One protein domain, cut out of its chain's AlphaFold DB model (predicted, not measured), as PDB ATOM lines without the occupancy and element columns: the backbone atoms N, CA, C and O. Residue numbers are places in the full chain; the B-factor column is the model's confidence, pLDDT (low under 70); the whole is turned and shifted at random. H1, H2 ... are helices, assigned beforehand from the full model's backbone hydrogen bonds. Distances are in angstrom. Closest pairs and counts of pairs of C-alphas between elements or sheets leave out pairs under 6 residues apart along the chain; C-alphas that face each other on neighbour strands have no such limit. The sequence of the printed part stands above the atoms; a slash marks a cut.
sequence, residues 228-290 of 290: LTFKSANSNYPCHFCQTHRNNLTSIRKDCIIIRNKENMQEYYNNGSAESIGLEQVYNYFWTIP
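What this domain is: This is residues 228 to 290 of the 290 residues of an uncharacterized protein of Diversispora epigaea (UniProt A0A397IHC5). Little of this domain is regular: a short helix, H1, with the small turn of helix H2 just after it, sits at one end of a fold made mostly of loops. The stretch before H1, residues 228 to 261, winds out into a wide loop at the other end, and residues 278 to 290 fold back beside H1. The printed part has 63 residues, with two named helices, H1 then H2, and no named strand; the class is all helix, with 13 residues in named elements. It is compact, with a radius of gyration of the C-alphas of 11.9 A and spans of 34 by 24 by 18 A.

Where its parts are: Find C-alpha 262 at (9.496, -53.745, -41.241); from there H1, residues 262 to 270, runs 12.0 A. H2, residues 274 to 277, ends at C-alpha 277, (14.846, -43.494, -33.325).

How they stand to each other: H1 and H2 are close but not clearly touching; their closest C-alphas, of Tyr 268 and Ala 274, are 4.7 A apart. Every O i to N i+4 pair in H1 is within hydrogen-bond range; H2 is too short for one.

The domain as a whole: The farthest C-alphas, of Ser 251 and Thr 288, are 34.4 A apart. The printed part has no cut, the link from H1 to H2 is tight, and no printed residue is under 70 in pLDDT.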
ATOM      1  N   LEU A 228       4.030 -44.892 -37.737       93.94
ATOM      2  CA  LEU A 228       4.199 -44.607 -36.303       93.94
ATOM      3  C   LEU A 228       5.443 -43.761 -35.970       93.94
ATOM      4  O   LEU A 228       6.006 -43.874 -34.887       93.94
ATOM      5  N   THR A 229       5.876 -42.881 -36.871       93.38
ATOM      6  CA  THR A 229       6.996 -41.968 -36.595       93.38
ATOM      7  C   THR A 229       6.525 -40.655 -35.968       93.38
ATOM      8  O   THR A 229       5.377 -40.225 -36.126       93.38
ATOM      9  N   PHE A 230       7.404 -40.012 -35.197       93.00
ATOM     10  CA  PHE A 230       7.081 -38.778 -34.485       93.00
ATOM     11  C   PHE A 230       6.691 -37.658 -35.466       93.00
ATOM     12  O   PHE A 230       7.527 -37.178 -36.232       93.00
ATOM     13  N   LYS A 231       5.445 -37.166 -35.371       88.00
ATOM     14  CA  LYS A 231       4.925 -35.991 -36.106       88.00
ATOM     15  C   LYS A 231       5.558 -34.670 -35.622       88.00
ATOM     16  O   LYS A 231       4.859 -33.767 -35.167       88.00
ATOM     17  N   SER A 232       6.887 -34.552 -35.642       84.81
ATOM     18  CA  SER A 232       7.605 -33.346 -35.216       84.81
ATOM     19  C   SER A 232       8.923 -33.152 -35.964       84.81
ATOM     20  O   SER A 232       9.834 -33.970 -35.852       84.81
ATOM     21  N   ALA A 233       9.068 -32.004 -36.630       78.69
ATOM     22  CA  ALA A 233      10.333 -31.572 -37.232       78.69
ATOM     23  C   ALA A 233      11.463 -31.378 -36.196       78.69
ATOM     24  O   ALA A 233      12.638 -31.425 -36.547       78.69
ATOM     25  N   ASN A 234      11.120 -31.207 -34.911       85.19
ATOM     26  CA  ASN A 234      12.094 -31.109 -33.821       85.19
ATOM     27  C   ASN A 234      12.619 -32.474 -33.339       85.19
ATOM     28  O   ASN A 234      13.554 -32.492 -32.537       85.19
ATOM     29  N   SER A 235      12.048 -33.590 -33.814       89.62
ATOM     30  CA  SER A 235      12.541 -34.945 -33.538       89.62
ATOM     31  C   SER A 235      14.024 -35.078 -33.892       89.62
ATOM     32  O   SER A 235      14.492 -34.516 -34.883       89.62
ATOM     33  N   ASN A 236      14.760 -35.882 -33.122       92.88
ATOM     34  CA  ASN A 236      16.125 -36.267 -33.484       92.88
ATOM     35  C   ASN A 236      16.165 -37.072 -34.790       92.88
ATOM     36  O   ASN A 236      17.174 -37.039 -35.485       92.88
ATOM     37  N   TYR A 237      15.059 -37.723 -35.156       93.06
ATOM     38  CA  TYR A 237      14.894 -38.514 -36.374       93.06
ATOM     39  C   TYR A 237      13.570 -38.118 -37.056       93.06
ATOM     40  O   TYR A 237      12.569 -38.824 -36.913       93.06
ATOM     41  N   PRO A 238      13.514 -36.959 -37.743       89.12
ATOM     42  CA  PRO A 238      12.262 -36.364 -38.228       89.12
ATOM     43  C   PRO A 238      11.748 -36.973 -39.542       89.12
ATOM     44  O   PRO A 238      10.659 -36.635 -40.001       89.12
ATOM     45  N   CYS A 239      12.526 -37.853 -40.180       87.19
ATOM     46  CA  CYS A 239      12.129 -38.515 -41.414       87.19
ATOM     47  C   CYS A 239      11.317 -39.789 -41.125       87.19
ATOM     48  O   CYS A 239      11.768 -40.662 -40.376       87.19
ATOM     49  N   HIS A 240      10.158 -39.930 -41.776       87.06
ATOM     50  CA  HIS A 240       9.351 -41.156 -41.736       87.06
ATOM     51  C   HIS A 240       9.928 -42.289 -42.604       87.06
ATOM     52  O   HIS A 240       9.491 -43.429 -42.485       87.06
ATOM     53  N   PHE A 241      10.900 -41.990 -43.476       85.25
ATOM     54  CA  PHE A 241      11.497 -42.941 -44.420       85.25
ATOM     55  C   PHE A 241      12.856 -43.488 -43.956       85.25
ATOM     56  O   PHE A 241      13.140 -44.667 -44.144       85.25
ATOM     57  N   CYS A 242      13.705 -42.670 -43.328       88.62
ATOM     58  CA  CYS A 242      15.043 -43.078 -42.890       88.62
ATOM     59  C   CYS A 242      15.332 -42.730 -41.425       88.62
ATOM     60  O   CYS A 242      14.681 -41.885 -40.810       88.62
ATOM     61  N   GLN A 243      16.362 -43.373 -40.880       90.44
ATOM     62  CA  GLN A 243      16.888 -43.143 -39.535       90.44
ATOM     63  C   GLN A 243      18.018 -42.091 -39.540       90.44
ATOM     64  O   GLN A 243      18.952 -42.150 -38.744       90.44
ATOM     65  N   THR A 244      17.970 -41.109 -40.447       90.69
ATOM     66  CA  THR A 244      18.953 -40.017 -40.462       90.69
ATOM     67  C   THR A 244      18.695 -39.052 -39.305       90.69
ATOM     68  O   THR A 244      17.599 -38.509 -39.163       90.69
ATOM     69  N   HIS A 245      19.730 -38.805 -38.499       91.56
ATOM     70  CA  HIS A 245      19.672 -37.835 -37.410       91.56
ATOM     71  C   HIS A 245      19.521 -36.395 -37.937       91.56
ATOM     72  O   HIS A 245      20.175 -36.026 -38.915       91.56
ATOM     73  N   ARG A 246      18.731 -35.549 -37.259       90.50
ATOM     74  CA  ARG A 246      18.415 -34.156 -37.648       90.50
ATOM     75  C   ARG A 246      19.637 -33.309 -38.021       90.50
ATOM     76  O   ARG A 246      19.584 -32.550 -38.982       90.50
ATOM     77  N   ASN A 247      20.751 -33.478 -37.309       90.69
ATOM     78  CA  ASN A 247      21.983 -32.713 -37.547       90.69
ATOM     79  C   ASN A 247      22.720 -33.126 -38.838       90.69
ATOM     80  O   ASN A 247      23.583 -32.388 -39.298       90.69
ATOM     81  N   ASN A 248      22.380 -34.279 -39.422       88.56
ATOM     82  CA  ASN A 248      23.062 -34.854 -40.585       88.56
ATOM     83  C   ASN A 248      22.244 -34.706 -41.884       88.56
ATOM     84  O   ASN A 248      22.697 -35.148 -42.938       88.56
ATOM     85  N   LEU A 249      21.051 -34.092 -41.830       83.62
ATOM     86  CA  LEU A 249      20.127 -33.982 -42.971       83.62
ATOM     87  C   LEU A 249      20.713 -33.225 -44.176       83.62
ATOM     88  O   LEU A 249      20.335 -33.493 -45.311       83.62
ATOM     89  N   THR A 250      21.653 -32.309 -43.943       83.69
ATOM     90  CA  THR A 250      22.348 -31.527 -44.981       83.69
ATOM     91  C   THR A 250      23.599 -32.213 -45.536       83.69
ATOM     92  O   THR A 250      24.243 -31.679 -46.435       83.69
ATOM     93  N   SER A 251      23.998 -33.369 -44.996       82.56
ATOM     94  CA  SER A 251      25.278 -34.034 -45.303       82.56
ATOM     95  C   SER A 251      25.117 -35.540 -45.536       82.56
ATOM     96  O   SER A 251      26.035 -36.326 -45.300       82.56
ATOM     97  N   ILE A 252      23.933 -35.952 -45.993       79.06
ATOM     98  CA  ILE A 252      23.591 -37.355 -46.236       79.06
ATOM     99  C   ILE A 252      24.379 -37.893 -47.435       79.06
ATOM    100  O   ILE A 252      24.230 -37.409 -48.557       79.06
ATOM    101  N   ARG A 253      25.150 -38.964 -47.220       79.31
ATOM    102  CA  ARG A 253      25.669 -39.809 -48.304       79.31
ATOM    103  C   ARG A 253      24.699 -40.966 -48.555       79.31
ATOM    104  O   ARG A 253      24.244 -41.589 -47.597       79.31
ATOM    105  N   LYS A 254      24.351 -41.226 -49.823       75.06
ATOM    106  CA  LYS A 254      23.290 -42.183 -50.215       75.06
ATOM    107  C   LYS A 254      23.566 -43.623 -49.757       75.06
ATOM    108  O   LYS A 254      22.636 -44.330 -49.393       75.06
ATOM    109  N   ASP A 255      24.831 -44.022 -49.753       78.19
ATOM    110  CA  ASP A 255      25.355 -45.320 -49.313       78.19
ATOM    111  C   ASP A 255      25.266 -45.543 -47.793       78.19
ATOM    112  O   ASP A 255      25.270 -46.682 -47.339       78.19
ATOM    113  N   CYS A 256      25.148 -44.474 -47.000       78.19
ATOM    114  CA  CYS A 256      25.060 -44.535 -45.537       78.19
ATOM    115  C   CYS A 256      23.618 -44.415 -44.991       78.19
ATOM    116  O   CYS A 256      23.434 -44.253 -43.783       78.19
ATOM    117  N   ILE A 257      22.584 -44.430 -45.845       86.06
ATOM    118  CA  ILE A 257      21.190 -44.241 -45.406       86.06
ATOM    119  C   ILE A 257      20.606 -45.550 -44.868       86.06
ATOM    120  O   ILE A 257      20.281 -46.461 -45.627       86.06
ATOM    121  N   ILE A 258      20.355 -45.597 -43.559       88.00
ATOM    122  CA  ILE A 258      19.527 -46.641 -42.945       88.00
ATOM    123  C   ILE A 258      18.051 -46.288 -43.177       88.00
ATOM    124  O   ILE A 258      17.526 -45.323 -42.614       88.00
ATOM    125  N   ILE A 259      17.382 -47.061 -44.032       88.62
ATOM    126  CA  ILE A 259      15.944 -46.945 -44.322       88.62
ATOM    127  C   ILE A 259      15.147 -47.600 -43.184       88.62
ATOM    128  O   ILE A 259      15.553 -48.629 -42.644       88.62
ATOM    129  N   ARG A 260      14.000 -47.022 -42.819       88.69
ATOM    130  CA  ARG A 260      13.027 -47.648 -41.915       88.69
ATOM    131  C   ARG A 260      12.284 -48.745 -42.682       88.69
ATOM    132  O   ARG A 260      11.530 -48.443 -43.606       88.69
ATOM    133  N   ASN A 261      12.507 -50.004 -42.323       87.25
ATOM    134  CA  ASN A 261      11.805 -51.154 -42.898       87.25
ATOM    135  C   ASN A 261      11.017 -51.897 -41.808       87.25
ATOM    136  O   ASN A 261      11.012 -51.491 -40.646       87.25
ATOM    137  N   LYS A 262      10.293 -52.952 -42.185       87.88
ATOM    138  CA  LYS A 262       9.496 -53.745 -41.241       87.88
ATOM    139  C   LYS A 262      10.395 -54.354 -40.165       87.88
ATOM    140  O   LYS A 262      10.114 -54.215 -38.980       87.88
ATOM    141  N   GLU A 263      11.509 -54.935 -40.587       88.56
ATOM    142  CA  GLU A 263      12.419 -55.726 -39.767       88.56
ATOM    143  C   GLU A 263      13.068 -54.873 -38.669       88.56
ATOM    144  O   GLU A 263      12.932 -55.182 -37.485       88.56
ATOM    145  N   ASN A 264      13.705 -53.753 -39.035       90.62
ATOM    146  CA  ASN A 264      14.390 -52.901 -38.064       90.62
ATOM    147  C   ASN A 264      13.410 -52.135 -37.165       90.62
ATOM    148  O   ASN A 264      13.646 -52.025 -35.964       90.62
ATOM    149  N   MET A 265      12.270 -51.672 -37.685       92.06
ATOM    150  CA  MET A 265      11.276 -50.977 -36.859       92.06
ATOM    151  C   MET A 265      10.608 -51.930 -35.851       92.06
ATOM    152  O   MET A 265      10.362 -51.528 -34.713       92.06
ATOM    153  N   GLN A 266      10.382 -53.199 -36.224       93.19
ATOM    154  CA  GLN A 266       9.958 -54.245 -35.286       93.19
ATOM    155  C   GLN A 266      11.025 -54.542 -34.228       93.19
ATOM    156  O   GLN A 266      10.677 -54.705 -33.060       93.19
ATOM    157  N   GLU A 267      12.307 -54.590 -34.595       95.56
ATOM    158  CA  GLU A 267      13.408 -54.810 -33.650       95.56
ATOM    159  C   GLU A 267      13.460 -53.715 -32.569       95.56
ATOM    160  O   GLU A 267      13.422 -54.027 -31.377       95.56
ATOM    161  N   TYR A 268      13.445 -52.435 -32.959       95.56
ATOM    162  CA  TYR A 268      13.400 -51.317 -32.007       95.56
ATOM    163  C   TYR A 268      12.146 -51.348 -31.117       95.56
ATOM    164  O   TYR A 268      12.231 -51.068 -29.919       95.56
ATOM    165  N   TYR A 269      10.984 -51.717 -31.669       95.94
ATOM    166  CA  TYR A 269       9.758 -51.883 -30.886       95.94
ATOM    167  C   TYR A 269       9.878 -53.020 -29.856       95.94
ATOM    168  O   TYR A 269       9.586 -52.804 -28.678       95.94
ATOM    169  N   ASN A 270      10.346 -54.201 -30.268       96.75
ATOM    170  CA  ASN A 270      10.494 -55.375 -29.400       96.75
ATOM    171  C   ASN A 270      11.519 -55.142 -28.279       96.75
ATOM    172  O   ASN A 270      11.308 -55.581 -27.151       96.75
ATOM    173  N   ASN A 271      12.589 -54.398 -28.572       96.94
ATOM    174  CA  ASN A 271      13.623 -54.021 -27.608       96.94
ATOM    175  C   ASN A 271      13.207 -52.866 -26.671       96.94
ATOM    176  O   ASN A 271      13.998 -52.453 -25.824       96.94
ATOM    177  N   GLY A 272      11.991 -52.317 -26.814       96.25
ATOM    178  CA  GLY A 272      11.501 -51.190 -26.009       96.25
ATOM    179  C   GLY A 272      12.237 -49.870 -26.265       96.25
ATOM    180  O   GLY A 272      12.223 -48.982 -25.414       96.25
ATOM    181  N   SER A 273      12.913 -49.746 -27.410       96.25
ATOM    182  CA  SER A 273      13.810 -48.638 -27.753       96.25
ATOM    183  C   SER A 273      13.331 -47.817 -28.956       96.25
ATOM    184  O   SER A 273      14.083 -46.982 -29.461       96.25
ATOM    185  N   ALA A 274      12.075 -47.986 -29.388       94.81
ATOM    186  CA  ALA A 274      11.464 -47.267 -30.510       94.81
ATOM    187  C   ALA A 274      11.670 -45.744 -30.445       94.81
ATOM    188  O   ALA A 274      12.092 -45.115 -31.420       94.81
ATOM    189  N   GLU A 275      11.453 -45.150 -29.269       94.31
ATOM    190  CA  GLU A 275      11.539 -43.698 -29.083       94.31
ATOM    191  C   GLU A 275      12.953 -43.149 -29.350       94.31
ATOM    192  O   GLU A 275      13.092 -42.001 -29.776       94.31
ATOM    193  N   SER A 276      13.998 -43.979 -29.202       94.00
ATOM    194  CA  SER A 276      15.387 -43.589 -29.493       94.00
ATOM    195  C   SER A 276      15.613 -43.219 -30.962       94.00
ATOM    196  O   SER A 276      16.437 -42.353 -31.241       94.00
ATOM    197  N   ILE A 277      14.833 -43.799 -31.885       93.50
ATOM    198  CA  ILE A 277      14.846 -43.494 -33.325       93.50
ATOM    199  C   ILE A 277      13.607 -42.699 -33.774       93.50
ATOM    200  O   ILE A 277      13.259 -42.692 -34.960       93.50
ATOM    201  N   GLY A 278      12.893 -42.046 -32.852       93.31
ATOM    202  CA  GLY A 278      11.684 -41.278 -33.164       93.31
ATOM    203  C   GLY A 278      10.511 -42.115 -33.693       93.31
ATOM    204  O   GLY A 278       9.732 -41.621 -34.511       93.31
ATOM    205  N   LEU A 279      10.419 -43.382 -33.277       94.81
ATOM    206  CA  LEU A 279       9.274 -44.272 -33.485       94.81
ATOM    207  C   LEU A 279       8.437 -44.313 -32.196       94.81
ATOM    208  O   LEU A 279       8.973 -44.360 -31.093       94.81
ATOM    209  N   GLU A 280       7.117 -44.286 -32.320       94.75
ATOM    210  CA  GLU A 280       6.196 -44.423 -31.191       94.75
ATOM    211  C   GLU A 280       6.212 -45.869 -30.671       94.75
ATOM    212  O   GLU A 280       6.146 -46.812 -31.459       94.75
ATOM    213  N   GLN A 281       6.236 -46.065 -29.347       95.31
ATOM    214  CA  GLN A 281       6.194 -47.395 -28.715       95.31
ATOM    215  C   GLN A 281       4.766 -47.993 -28.749       95.31
ATOM    216  O   GLN A 281       4.126 -48.234 -27.722       95.31
ATOM    217  N   VAL A 282       4.246 -48.192 -29.962       94.81
ATOM    218  CA  VAL A 282       2.926 -48.740 -30.306       94.81
ATOM    219  C   VAL A 282       3.107 -49.771 -31.423       94.81
ATOM    220  O   VAL A 282       3.991 -49.635 -32.264       94.81
ATOM    221  N   TYR A 283       2.284 -50.817 -31.429       93.62
ATOM    222  CA  TYR A 283       2.339 -51.851 -32.460       93.62
ATOM    223  C   TYR A 283       1.833 -51.327 -33.812       93.62
ATOM    224  O   TYR A 283       0.726 -50.790 -33.884       93.62
ATOM    225  N   ASN A 284       2.609 -51.513 -34.883       93.50
ATOM    226  CA  ASN A 284       2.190 -51.155 -36.235       93.50
ATOM    227  C   ASN A 284       1.512 -52.346 -36.930       93.50
ATOM    228  O   ASN A 284       2.129 -53.397 -37.113       93.50
ATOM    229  N   TYR A 285       0.267 -52.164 -37.372       91.56
ATOM    230  CA  TYR A 285      -0.474 -53.201 -38.094       91.56
ATOM    231  C   TYR A 285       0.189 -53.596 -39.427       91.56
ATOM    232  O   TYR A 285       0.195 -54.770 -39.780       91.56
ATOM    233  N   PHE A 286       0.858 -52.677 -40.132       89.56
ATOM    234  CA  PHE A 286       1.528 -52.993 -41.405       89.56
ATOM    235  C   PHE A 286       2.673 -54.007 -41.270       89.56
ATOM    236  O   PHE A 286       3.136 -54.545 -42.271       89.56
ATOM    237  N   TRP A 287       3.119 -54.319 -40.050       89.69
ATOM    238  CA  TRP A 287       4.065 -55.405 -39.822       89.69
ATOM    239  C   TRP A 287       3.429 -56.806 -39.911       89.69
ATOM    240  O   TRP A 287       4.169 -57.770 -40.102       89.69
ATOM    241  N   THR A 288       2.101 -56.960 -39.814       86.56
ATOM    242  CA  THR A 288       1.428 -58.262 -40.033       86.56
ATOM    243  C   THR A 288       1.120 -58.533 -41.498       86.56
ATOM    244  O   THR A 288       1.089 -59.692 -41.901       86.56
ATOM    245  N   ILE A 289       0.896 -57.479 -42.283       82.88
ATOM    246  CA  ILE A 289       0.508 -57.567 -43.694       82.88
ATOM    247  C   ILE A 289       1.707 -58.070 -44.536       82.88
ATOM    248  O   ILE A 289       2.854 -57.714 -44.223       82.88
ATOM    249  N   PRO A 290       1.473 -58.920 -45.555       70.06
ATOM    250  CA  PRO A 290       2.511 -59.431 -46.455       70.06
ATOM    251  C   PRO A 290       2.783 -58.550 -47.691       70.06
ATOM    252  O   PRO A 290       1.950 -57.673 -48.021       70.06
TER     253      PRO A 290